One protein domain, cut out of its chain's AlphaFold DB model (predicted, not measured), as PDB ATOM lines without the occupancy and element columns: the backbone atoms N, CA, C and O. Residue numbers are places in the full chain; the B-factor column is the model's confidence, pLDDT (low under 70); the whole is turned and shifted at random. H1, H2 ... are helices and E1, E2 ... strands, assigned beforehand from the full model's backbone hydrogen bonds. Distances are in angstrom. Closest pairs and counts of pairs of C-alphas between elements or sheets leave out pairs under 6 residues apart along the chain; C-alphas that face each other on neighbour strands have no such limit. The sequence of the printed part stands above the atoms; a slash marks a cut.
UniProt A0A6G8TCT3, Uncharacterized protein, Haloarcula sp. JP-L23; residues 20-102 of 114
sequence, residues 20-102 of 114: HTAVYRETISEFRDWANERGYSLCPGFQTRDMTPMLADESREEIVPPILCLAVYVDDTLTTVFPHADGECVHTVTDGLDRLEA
ATOM      1  N   HIS A  20     379.856 593.027 398.103       65.06
ATOM      2  CA  HIS A  20     380.654 591.821 398.370       65.06
ATOM      3  C   HIS A  20     380.243 590.641 397.480       65.06
ATOM      4  O   HIS A  20     381.077 589.868 397.008       65.06
ATOM      5  N   THR A  21     378.939 590.509 397.225       68.75
ATOM      6  CA  THR A  21     378.412 589.444 396.368       68.75
ATOM      7  C   THR A  21     378.796 589.651 394.899       68.75
ATOM      8  O   THR A  21     379.004 588.669 394.185       68.75
ATOM      9  N   ALA A  22     378.870 590.900 394.430       73.50
ATOM     10  CA  ALA A  22     379.253 591.221 393.059       73.50
ATOM     11  C   ALA A  22     380.732 590.900 392.805       73.50
ATOM     12  O   ALA A  22     381.022 590.127 391.894       73.50
ATOM     13  N   VAL A  23     381.630 591.375 393.677       73.81
ATOM     14  CA  VAL A  23     383.076 591.101 393.581       73.81
ATOM     15  C   VAL A  23     383.347 589.598 393.595       73.81
ATOM     16  O   VAL A  23     384.053 589.085 392.734       73.81
ATOM     17  N   TYR A  24     382.712 588.861 394.513       80.00
ATOM     18  CA  TYR A  24     382.844 587.405 394.571       80.00
ATOM     19  C   TYR A  24     382.440 586.725 393.251       80.00
ATOM     20  O   TYR A  24     383.143 585.840 392.769       80.00
ATOM     21  N   ARG A  25     381.322 587.134 392.634       81.94
ATOM     22  CA  ARG A  25     380.881 586.550 391.355       81.94
ATOM     23  C   ARG A  25     381.822 586.877 390.207       81.94
ATOM     24  O   ARG A  25     382.049 586.002 389.380       81.94
ATOM     25  N   GLU A  26     382.334 588.101 390.149       87.88
ATOM     26  CA  GLU A  26     383.277 588.518 389.110       87.88
ATOM     27  C   GLU A  26     384.566 587.697 389.184       87.88
ATOM     28  O   GLU A  26     384.966 587.113 388.179       87.88
ATOM     29  N   THR A  27     385.139 587.531 390.380       89.19
ATOM     30  CA  THR A  27     386.327 586.689 390.590       89.19
ATOM     31  C   THR A  27     386.083 585.236 390.179       89.19
ATOM     32  O   THR A  27     386.888 584.634 389.472       89.19
ATOM     33  N   ILE A  28     384.949 584.653 390.575       87.94
ATOM     34  CA  ILE A  28     384.634 583.271 390.196       87.94
ATOM     35  C   ILE A  28     384.377 583.136 388.687       87.94
ATOM     36  O   ILE A  28     384.711 582.101 388.105       87.94
ATOM     37  N   SER A  29     383.810 584.162 388.045       90.75
ATOM     38  CA  SER A  29     383.662 584.195 386.587       90.75
ATOM     39  C   SER A  29     385.024 584.182 385.903       90.75
ATOM     40  O   SER A  29     385.247 583.329 385.052       90.75
ATOM     41  N   GLU A  30     385.955 585.035 386.339       94.94
ATOM     42  CA  GLU A  30     387.323 585.083 385.808       94.94
ATOM     43  C   GLU A  30     388.011 583.711 385.904       94.94
ATOM     44  O   GLU A  30     388.627 583.242 384.946       94.94
ATOM     45  N   PHE A  31     387.850 583.012 387.031       94.75
ATOM     46  CA  PHE A  31     388.450 581.688 387.223       94.75
ATOM     47  C   PHE A  31     387.830 580.629 386.308       94.75
ATOM     48  O   PHE A  31     388.538 579.762 385.790       94.75
ATOM     49  N   ARG A  32     386.505 580.672 386.111       92.12
ATOM     50  CA  ARG A  32     385.801 579.760 385.198       92.12
ATOM     51  C   ARG A  32     386.225 580.008 383.756       92.12
ATOM     52  O   ARG A  32     386.482 579.043 383.042       92.12
ATOM     53  N   ASP A  33     386.336 581.268 383.353       95.19
ATOM     54  CA  ASP A  33     386.780 581.650 382.014       95.19
ATOM     55  C   ASP A  33     388.215 581.169 381.772       95.19
ATOM     56  O   ASP A  33     388.459 580.440 380.808       95.19
ATOM     57  N   TRP A  34     389.129 581.423 382.716       96.25
ATOM     58  CA  TRP A  34     390.503 580.913 382.671       96.25
ATOM     59  C   TRP A  34     390.571 579.388 382.497       96.25
ATOM     60  O   TRP A  34     391.368 578.898 381.686       96.25
ATOM     61  N   ALA A  35     389.748 578.644 383.245       94.62
ATOM     62  CA  ALA A  35     389.715 577.186 383.191       94.62
ATOM     63  C   ALA A  35     389.171 576.699 381.840       94.62
ATOM     64  O   ALA A  35     389.799 575.871 381.182       94.62
ATOM     65  N   ASN A  36     388.052 577.269 381.385       94.50
ATOM     66  CA  ASN A  36     387.413 576.918 380.119       94.50
ATOM     67  C   ASN A  36     388.337 577.162 378.919       94.50
ATOM     68  O   ASN A  36     388.458 576.300 378.051       94.50
ATOM     69  N   GLU A  37     389.025 578.304 378.886       96.38
ATOM     70  CA  GLU A  37     389.982 578.651 377.829       96.38
ATOM     71  C   GLU A  37     391.133 577.644 377.706       96.38
ATOM     72  O   GLU A  37     391.680 577.451 376.620       96.38
ATOM     73  N   ARG A  38     391.505 576.996 378.816       93.81
ATOM     74  CA  ARG A  38     392.626 576.047 378.899       93.81
ATOM     75  C   ARG A  38     392.190 574.583 378.872       93.81
ATOM     76  O   ARG A  38     393.043 573.701 378.879       93.81
ATOM     77  N   GLY A  39     390.884 574.317 378.813       94.75
ATOM     78  CA  GLY A  39     390.335 572.962 378.898       94.75
ATOM     79  C   GLY A  39     390.447 572.342 380.295       94.75
ATOM     80  O   GLY A  39     390.418 571.121 380.425       94.75
ATOM     81  N   TYR A  40     390.582 573.169 381.330       95.94
ATOM     82  CA  TYR A  40     390.618 572.755 382.726       95.94
ATOM     83  C   TYR A  40     389.233 572.841 383.368       95.94
ATOM     84  O   TYR A  40     388.310 573.480 382.864       95.94
ATOM     85  N   SER A  41     389.091 572.205 384.524       93.06
ATOM     86  CA  SER A  41     387.913 572.290 385.376       93.06
ATOM     87  C   SER A  41     388.291 572.827 386.747       93.06
ATOM     88  O   SER A  41     389.323 572.465 387.296       93.06
ATOM     89  N   LEU A  42     387.435 573.650 387.347       91.50
ATOM     90  CA  LEU A  42     387.575 574.015 388.760       91.50
ATOM     91  C   LEU A  42     387.017 572.930 389.699       91.50
ATOM     92  O   LEU A  42     387.265 572.955 390.907       91.50
ATOM     93  N   CYS A  43     386.285 571.949 389.164       87.69
ATOM     94  CA  CYS A  43     385.877 570.765 389.912       87.69
ATOM     95  C   CYS A  43     387.077 569.816 390.093       87.69
ATOM     96  O   CYS A  43     387.858 569.645 389.158       87.69
ATOM     97  N   PRO A  44     387.222 569.155 391.258       84.56
ATOM     98  CA  PRO A  44     386.257 569.064 392.361       84.56
ATOM     99  C   PRO A  44     386.372 570.169 393.426       84.56
ATOM    100  O   PRO A  44     385.629 570.130 394.407       84.56
ATOM    101  N   GLY A  45     387.308 571.110 393.286       83.69
ATOM    102  CA  GLY A  45     387.597 572.096 394.326       83.69
ATOM    103  C   GLY A  45     386.515 573.158 394.496       83.69
ATOM    104  O   GLY A  45     386.103 573.435 395.618       83.69
ATOM    105  N   PHE A  46     386.019 573.705 393.389       87.00
ATOM    106  CA  PHE A  46     384.847 574.574 393.361       87.00
ATOM    107  C   PHE A  46     383.629 573.717 393.056       87.00
ATOM    108  O   PHE A  46     383.438 573.265 391.927       87.00
ATOM    109  N   GLN A  47     382.829 573.450 394.081       83.12
ATOM    110  CA  GLN A  47     381.645 572.618 393.938       83.12
ATOM    111  C   GLN A  47     380.447 573.472 393.549       83.12
ATOM    112  O   GLN A  47     380.317 574.617 393.969       83.12
ATOM    113  N   THR A  48     379.533 572.877 392.800       76.25
ATOM    114  CA  THR A  48     378.216 573.449 392.555       76.25
ATOM    115  C   THR A  48     377.195 572.708 393.410       76.25
ATOM    116  O   THR A  48     377.140 571.477 393.390       76.25
ATOM    117  N   ARG A  49     376.389 573.448 394.174       72.25
ATOM    118  CA  ARG A  49     375.221 572.924 394.883       72.25
ATOM    119  C   ARG A  49     373.948 573.509 394.293       72.25
ATOM    120  O   ARG A  49     373.752 574.721 394.309       72.25
ATOM    121  N   ASP A  50     373.057 572.628 393.853       66.62
ATOM    122  CA  ASP A  50     371.677 572.989 393.560       66.62
ATOM    123  C   ASP A  50     370.923 573.169 394.877       66.62
ATOM    124  O   ASP A  50     370.684 572.207 395.614       66.62
ATOM    125  N   MET A  51     370.547 574.406 395.193       58.91
ATOM    126  CA  MET A  51     369.619 574.668 396.282       58.91
ATOM    127  C   MET A  51     368.231 574.884 395.687       58.91
ATOM    128  O   MET A  51     367.977 575.885 395.019       58.91
ATOM    129  N   THR A  52     367.320 573.948 395.950       58.25
ATOM    130  CA  THR A  52     365.882 574.139 395.727       58.25
ATOM    131  C   THR A  52     365.273 574.660 397.027       58.25
ATOM    132  O   THR A  52     365.124 573.889 397.982       58.25
ATOM    133  N   PRO A  53     364.954 575.958 397.140       59.81
ATOM    134  CA  PRO A  53     364.360 576.482 398.359       59.81
ATOM    135  C   PRO A  53     362.949 575.901 398.505       59.81
ATOM    136  O   PRO A  53     362.164 575.960 397.568       59.81
ATOM    137  N   MET A  54     362.571 575.398 399.687       61.31
ATOM    138  CA  MET A  54     361.221 574.831 399.903       61.31
ATOM    139  C   MET A  54     360.066 575.815 399.629       61.31
ATOM    140  O   MET A  54     358.917 575.393 399.544       61.31
ATOM    141  N   LEU A  55     360.352 577.117 399.551       63.94
ATOM    142  CA  LEU A  55     359.368 578.197 399.429       63.94
ATOM    143  C   LEU A  55     359.542 579.041 398.154       63.94
ATOM    144  O   LEU A  55     358.813 580.017 397.992       63.94
ATOM    145  N   ALA A  56     360.490 578.704 397.271       62.31
ATOM    146  CA  ALA A  56     360.701 579.407 396.006       62.31
ATOM    147  C   ALA A  56     360.671 578.410 394.845       62.31
ATOM    148  O   ALA A  56     361.274 577.344 394.927       62.31
ATOM    149  N   ASP A  57     359.983 578.779 393.768       60.56
ATOM    150  CA  ASP A  57     359.802 577.942 392.571       60.56
ATOM    151  C   ASP A  57     361.036 577.952 391.644       60.56
ATOM    152  O   ASP A  57     361.035 577.355 390.571       60.56
ATOM    153  N   GLU A  58     362.111 578.633 392.056       56.59
ATOM    154  CA  GLU A  58     363.344 578.787 391.285       56.59
ATOM    155  C   GLU A  58     364.511 578.090 391.997       56.59
ATOM    156  O   GLU A  58     364.875 578.423 393.129       56.59
ATOM    157  N   SER A  59     365.115 577.113 391.316       57.66
ATOM    158  CA  SER A  59     366.382 576.505 391.719       57.66
ATOM    159  C   SER A  59     367.515 577.511 391.553       57.66
ATOM    160  O   SER A  59     367.662 578.105 390.482       57.66
ATOM    161  N   ARG A  60     368.345 577.672 392.586       61.31
ATOM    162  CA  ARG A  60     369.543 578.511 392.515       61.31
ATOM    163  C   ARG A  60     370.788 577.637 392.526       61.31
ATOM    164  O   ARG A  60     370.966 576.834 393.440       61.31
ATOM    165  N   GLU A  61     371.647 577.841 391.532       65.44
ATOM    166  CA  GLU A  61     373.002 577.299 391.534       65.44
ATOM    167  C   GLU A  61     373.855 578.119 392.512       65.44
ATOM    168  O   GLU A  61     373.997 579.336 392.356       65.44
ATOM    169  N   GLU A  62     374.397 577.467 393.539       71.62
ATOM    170  CA  GLU A  62     375.337 578.078 394.472       71.62
ATOM    171  C   GLU A  62     376.719 577.449 394.309       71.62
ATOM    172  O   GLU A  62     376.889 576.230 394.382       71.62
ATOM    173  N   ILE A  63     377.718 578.300 394.084       76.31
ATOM    174  CA  ILE A  63     379.114 577.881 394.029       76.31
ATOM    175  C   ILE A  63     379.626 577.812 395.460       76.31
ATOM    176  O   ILE A  63     379.563 578.786 396.207       76.31
ATOM    177  N   VAL A  64     380.152 576.654 395.825       81.75
ATOM    178  CA  VAL A  64     380.821 576.412 397.093       81.75
ATOM    179  C   VAL A  64     382.324 576.444 396.817       81.75
ATOM    180  O   VAL A  64     382.836 575.533 396.155       81.75
ATOM    181  N   PRO A  65     383.039 577.484 397.275       82.00
ATOM    182  CA  PRO A  65     384.477 577.556 397.090       82.00
ATOM    183  C   PRO A  65     385.176 576.490 397.950       82.00
ATOM    184  O   PRO A  65     384.628 576.049 398.969       82.00
ATOM    185  N   PRO A  66     386.403 576.092 397.584       84.38
ATOM    186  CA  PRO A  66     387.239 575.288 398.462       84.38
ATOM    187  C   PRO A  66     387.606 576.078 399.727       84.38
ATOM    188  O   PRO A  66     387.546 577.306 399.758       84.38
ATOM    189  N   ILE A  67     388.054 575.366 400.765       86.44
ATOM    190  CA  ILE A  67     388.567 575.986 402.002       86.44
ATOM    191  C   ILE A  67     389.742 576.932 401.703       86.44
ATOM    192  O   ILE A  67     389.899 577.953 402.365       86.44
ATOM    193  N   LEU A  68     390.561 576.585 400.710       87.25
ATOM    194  CA  LEU A  68     391.711 577.359 400.258       87.25
ATOM    195  C   LEU A  68     391.730 577.409 398.731       87.25
ATOM    196  O   LEU A  68     391.523 576.392 398.068       87.25
ATOM    197  N   CYS A  69     392.016 578.594 398.203       91.31
ATOM    198  CA  CYS A  69     392.194 578.872 396.786       91.31
ATOM    199  C   CYS A  69     393.459 579.713 396.604       91.31
ATOM    200  O   CYS A  69     393.721 580.616 397.399       91.31
ATOM    201  N   LEU A  70     394.214 579.436 395.545       93.50
ATOM    202  CA  LEU A  70     395.377 580.215 395.133       93.50
ATOM    203  C   LEU A  70     395.171 580.673 393.691       93.50
ATOM    204  O   LEU A  70     395.023 579.841 392.803       93.50
ATOM    205  N   ALA A  71     395.188 581.982 393.459       95.06
ATOM    206  CA  ALA A  71     395.178 582.569 392.124       95.06
ATOM    207  C   ALA A  71     396.499 583.309 391.891       95.06
ATOM    208  O   ALA A  71     396.913 584.129 392.711       95.06
ATOM    209  N   VAL A  72     397.174 582.990 390.787       93.50
ATOM    210  CA  VAL A  72     398.482 583.537 390.425       93.50
ATOM    211  C   VAL A  72     398.317 584.491 389.252       93.50
ATOM    212  O   VAL A  72     397.871 584.094 388.172       93.50
ATOM    213  N   TYR A  73     398.731 585.735 389.469       93.31
ATOM    214  CA  TYR A  73     398.691 586.805 388.481       93.31
ATOM    215  C   TYR A  73     400.110 587.223 388.093       93.31
ATOM    216  O   TYR A  73     400.972 587.412 388.954       93.31
ATOM    217  N   VAL A  74     400.328 587.411 386.794       91.12
ATOM    218  CA  VAL A  74     401.546 588.003 386.231       91.12
ATOM    219  C   VAL A  74     401.108 589.189 385.390       91.12
ATOM    220  O   VAL A  74     400.269 589.024 384.510       91.12
ATOM    221  N   ASP A  75     401.625 590.381 385.694       93.50
ATOM    222  CA  ASP A  75     401.250 591.632 385.017       93.50
ATOM    223  C   ASP A  75     399.722 591.812 384.905       93.50
ATOM    224  O   ASP A  75     399.170 592.002 383.821       93.50
ATOM    225  N   ASP A  76     399.034 591.658 386.044       89.75
ATOM    226  CA  ASP A  76     397.572 591.747 386.190       89.75
ATOM    227  C   ASP A  76     396.771 590.730 385.354       89.75
ATOM    228  O   ASP A  76     395.550 590.806 385.264       89.75
ATOM    229  N   THR A  77     397.444 589.731 384.777       90.12
ATOM    230  CA  THR A  77     396.822 588.666 383.991       90.12
ATOM    231  C   THR A  77     396.780 587.369 384.787       90.12
ATOM    232  O   THR A  77     397.820 586.852 385.219       90.12
ATOM    233  N   LEU A  78     395.578 586.811 384.952       94.75
ATOM    234  CA  LEU A  78     395.386 585.521 385.602       94.75
ATOM    235  C   LEU A  78     396.095 584.414 384.812       94.75
ATOM    236  O   LEU A  78     395.724 584.056 383.693       94.75
ATOM    237  N   THR A  79     397.141 583.864 385.419       94.62
ATOM    238  CA  THR A  79     397.984 582.837 384.807       94.62
ATOM    239  C   THR A  79     397.567 581.447 385.263       94.62
ATOM    240  O   THR A  79     397.546 580.513 384.456       94.62
ATOM    241  N   THR A  80     397.207 581.292 386.541       94.38
ATOM    242  CA  THR A  80     396.842 579.986 387.097       94.38
ATOM    243  C   THR A  80     395.927 580.094 388.314       94.38
ATOM    244  O   THR A  80     396.060 581.029 389.102       94.38
ATOM    245  N   VAL A  81     395.031 579.119 388.483       96.25
ATOM    246  CA  VAL A  81     394.168 578.963 389.665       96.25
ATOM    247  C   VAL A  81     394.343 577.560 390.235       96.25
ATOM    248  O   VAL A  81     394.364 576.584 389.492       96.25
ATOM    249  N   PHE A  82     394.417 577.444 391.557       94.81
ATOM    250  CA  PHE A  82     394.350 576.181 392.282       94.81
ATOM    251  C   PHE A  82     393.225 576.221 393.323       94.81
ATOM    252  O   PHE A  82     393.050 577.243 393.992       94.81
ATOM    253  N   PRO A  83     392.521 575.104 393.554       95.38
ATOM    254  CA  PRO A  83     392.628 573.843 392.826       95.38
ATOM    255  C   PRO A  83     391.994 573.894 391.423       95.38
ATOM    256  O   PRO A  83     390.989 574.572 391.216       95.38
ATOM    257  N   HIS A  84     392.547 573.123 390.487       95.50
ATOM    258  CA  HIS A  84     391.932 572.837 389.187       95.50
ATOM    259  C   HIS A  84     392.230 571.394 388.761       95.50
ATOM    260  O   HIS A  84     393.104 570.739 389.322       95.50
ATOM    261  N   ALA A  85     391.505 570.896 387.770       95.06
ATOM    262  CA  ALA A  85     391.735 569.609 387.141       95.06
ATOM    263  C   ALA A  85     391.970 569.781 385.641       95.06
ATOM    264  O   ALA A  85     391.317 570.603 385.002       95.06
ATOM    265  N   ASP A  86     392.858 568.974 385.071       94.00
ATOM    266  CA  ASP A  86     393.177 568.956 383.633       94.00
ATOM    267  C   ASP A  86     392.548 567.765 382.887       94.00
ATOM    268  O   ASP A  86     392.861 567.495 381.730       94.00
ATOM    269  N   GLY A  87     391.632 567.058 383.555       89.12
ATOM    270  CA  GLY A  87     390.953 565.866 383.049       89.12
ATOM    271  C   GLY A  87     391.575 564.553 383.523       89.12
ATOM    272  O   GLY A  87     390.852 563.564 383.637       89.12
ATOM    273  N   GLU A  88     392.863 564.543 383.870       87.38
ATOM    274  CA  GLU A  88     393.565 563.351 384.369       87.38
ATOM    275  C   GLU A  88     393.942 563.495 385.845       87.38
ATOM    276  O   GLU A  88     393.831 562.540 386.619       87.38
ATOM    277  N   CYS A  89     394.327 564.707 386.245       93.88
ATOM    278  CA  CYS A  89     394.862 565.017 387.559       93.88
ATOM    279  C   CYS A  89     394.131 566.200 388.196       93.88
ATOM    280  O   CYS A  89     393.572 567.061 387.516       93.88
ATOM    281  N   VAL A  90     394.161 566.243 389.530       94.56
ATOM    282  CA  VAL A  90     393.777 567.424 390.309       94.56
ATOM    283  C   VAL A  90     395.055 568.080 390.801       94.56
ATOM    284  O   VAL A  90     395.825 567.453 391.523       94.56
ATOM    285  N   HIS A  91     395.238 569.343 390.439       95.62
ATOM    286  CA  HIS A  91     396.301 570.209 390.924       95.62
ATOM    287  C   HIS A  91     395.778 570.994 392.121       95.62
ATOM    288  O   HIS A  91     394.759 571.683 392.038       95.62
ATOM    289  N   THR A  92     396.448 570.864 393.254       95.12
ATOM    290  CA  THR A  92     396.048 571.425 394.545       95.12
ATOM    291  C   THR A  92     396.744 572.753 394.829       95.12
ATOM    292  O   THR A  92     397.699 573.141 394.161       95.12
ATOM    293  N   VAL A  93     396.283 573.463 395.863       95.19
ATOM    294  CA  VAL A  93     396.971 574.672 396.349       95.19
ATOM    295  C   VAL A  93     398.413 574.360 396.756       95.19
ATOM    296  O   VAL A  93     399.293 575.173 396.499       95.19
ATOM    297  N   THR A  94     398.666 573.186 397.340       94.81
ATOM    298  CA  THR A  94     400.017 572.758 397.723       94.81
ATOM    299  C   THR A  94     400.909 572.570 396.501       94.81
ATOM    300  O   THR A  94     401.997 573.124 396.493       94.81
ATOM    301  N   ASP A  95     400.422 571.928 395.433       94.75
ATOM    302  CA  ASP A  95     401.193 571.790 394.184       94.75
ATOM    303  C   ASP A  95     401.569 573.162 393.595       94.75
ATOM    304  O   ASP A  95     402.663 573.358 393.066       94.75
ATOM    305  N   GLY A  96     400.660 574.137 393.714       93.38
ATOM    306  CA  GLY A  96     400.915 575.517 393.319       93.38
ATOM    307  C   GLY A  96     401.987 576.212 394.155       93.38
ATOM    308  O   GLY A  96     402.835 576.908 393.599       93.38
ATOM    309  N   LEU A  97     401.968 576.019 395.475       94.38
ATOM    310  CA  LEU A  97     402.984 576.561 396.377       94.38
ATOM    311  C   LEU A  97     404.351 575.914 396.126       94.38
ATOM    312  O   LEU A  97     405.321 576.640 395.922       94.38
ATOM    313  N   ASP A  98     404.406 574.585 396.024       93.56
ATOM    314  CA  ASP A  98     405.633 573.829 395.742       93.56
ATOM    315  C   ASP A  98     406.277 574.293 394.423       93.56
ATOM    316  O   ASP A  98     407.495 574.453 394.317       93.56
ATOM    317  N   ARG A  99     405.450 574.572 393.406       90.75
ATOM    318  CA  ARG A  99     405.913 575.110 392.124       90.75
ATOM    319  C   ARG A  99     406.522 576.508 392.263       90.75
ATOM    320  O   ARG A  99     407.571 576.765 391.677       90.75
ATOM    321  N   LEU A 100     405.871 577.409 392.997       89.62
ATOM    322  CA  LEU A 100     406.364 578.777 393.200       89.62
ATOM    323  C   LEU A 100     407.670 578.799 394.003       89.62
ATOM    324  O   LEU A 100     408.559 579.603 393.716       89.62
ATOM    325  N   GLU A 101     407.807 577.903 394.979       90.81
ATOM    326  CA  GLU A 101     409.049 577.722 395.732       90.81
ATOM    327  C   GLU A 101     410.182 577.243 394.816       90.81
ATOM    328  O   GLU A 101     411.255 577.846 394.802       90.81
ATOM    329  N   ALA A 102     409.926 576.246 393.963       88.88
ATOM    330  CA  ALA A 102     410.912 575.738 393.009       88.88
ATOM    331  C   ALA A 102     411.346 576.774 391.952       88.88
ATOM    332  O   ALA A 102     412.493 576.758 391.511       88.88
TER     333      ALA A 102
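AT A GLANCE: This is residues 20 to 102 of the 114 residues of an uncharacterized protein of Haloarcula sp. JP-L23 (UniProt A0A6G8TCT3). Hairpin E3-E4 has helix H1 packed on E4 and helix H2 starting at its open end; a second hairpin, E1-E2, makes a long arm whose tip, residues 53 to 58, sticks out. The 83 printed residues, mixed in class, hold H1 E1 E2 E3 E4 H2 in that order, with two antiparallel two-stranded sheets. The whole is only just loose, close to compact, with radius of gyration of the C-alphas 14.6 A and spans 52 by 28 by 23 A.

HOW THE PARTS SIT: Look first at E3, residues 70 to 74, and E4, residues 77 to 82, a hairpin, antiparallel at 158 degrees; N 72 and O 80, 2.8 A apart, are within hydrogen-bond range. The closest C-alphas of H1, residues 20 to 38, and E4 are those of Phe 31 and Val 81, 6.8 A apart. For H2, residues 93 to 102, and E4 they are those of Val 93 and Phe 82, 5.1 A. H1 and H2 are apart; in both, every O i to N i+4 pair is within hydrogen-bond range. E1, residues 47 to 51, and E2, residues 60 to 64, form a hairpin, antiparallel at 148 degrees, with N 49 and O 62 2.8 A apart.

IN THESE COORDINATES: Find C-alpha 20 at (380.654, 591.821, 398.370); H1 runs 27.8 A from there. E4 spans 15.2 A; H2 runs 14.4 A to C-alpha 102 at (410.912, 575.738, 393.009).

THE WHOLE: The farthest C-alphas, Leu 55 and Ala 102, are 52.0 A apart. The printed part has no cut and no long link; pLDDT is under 70 at residues 20 to 21 and 50 to 61.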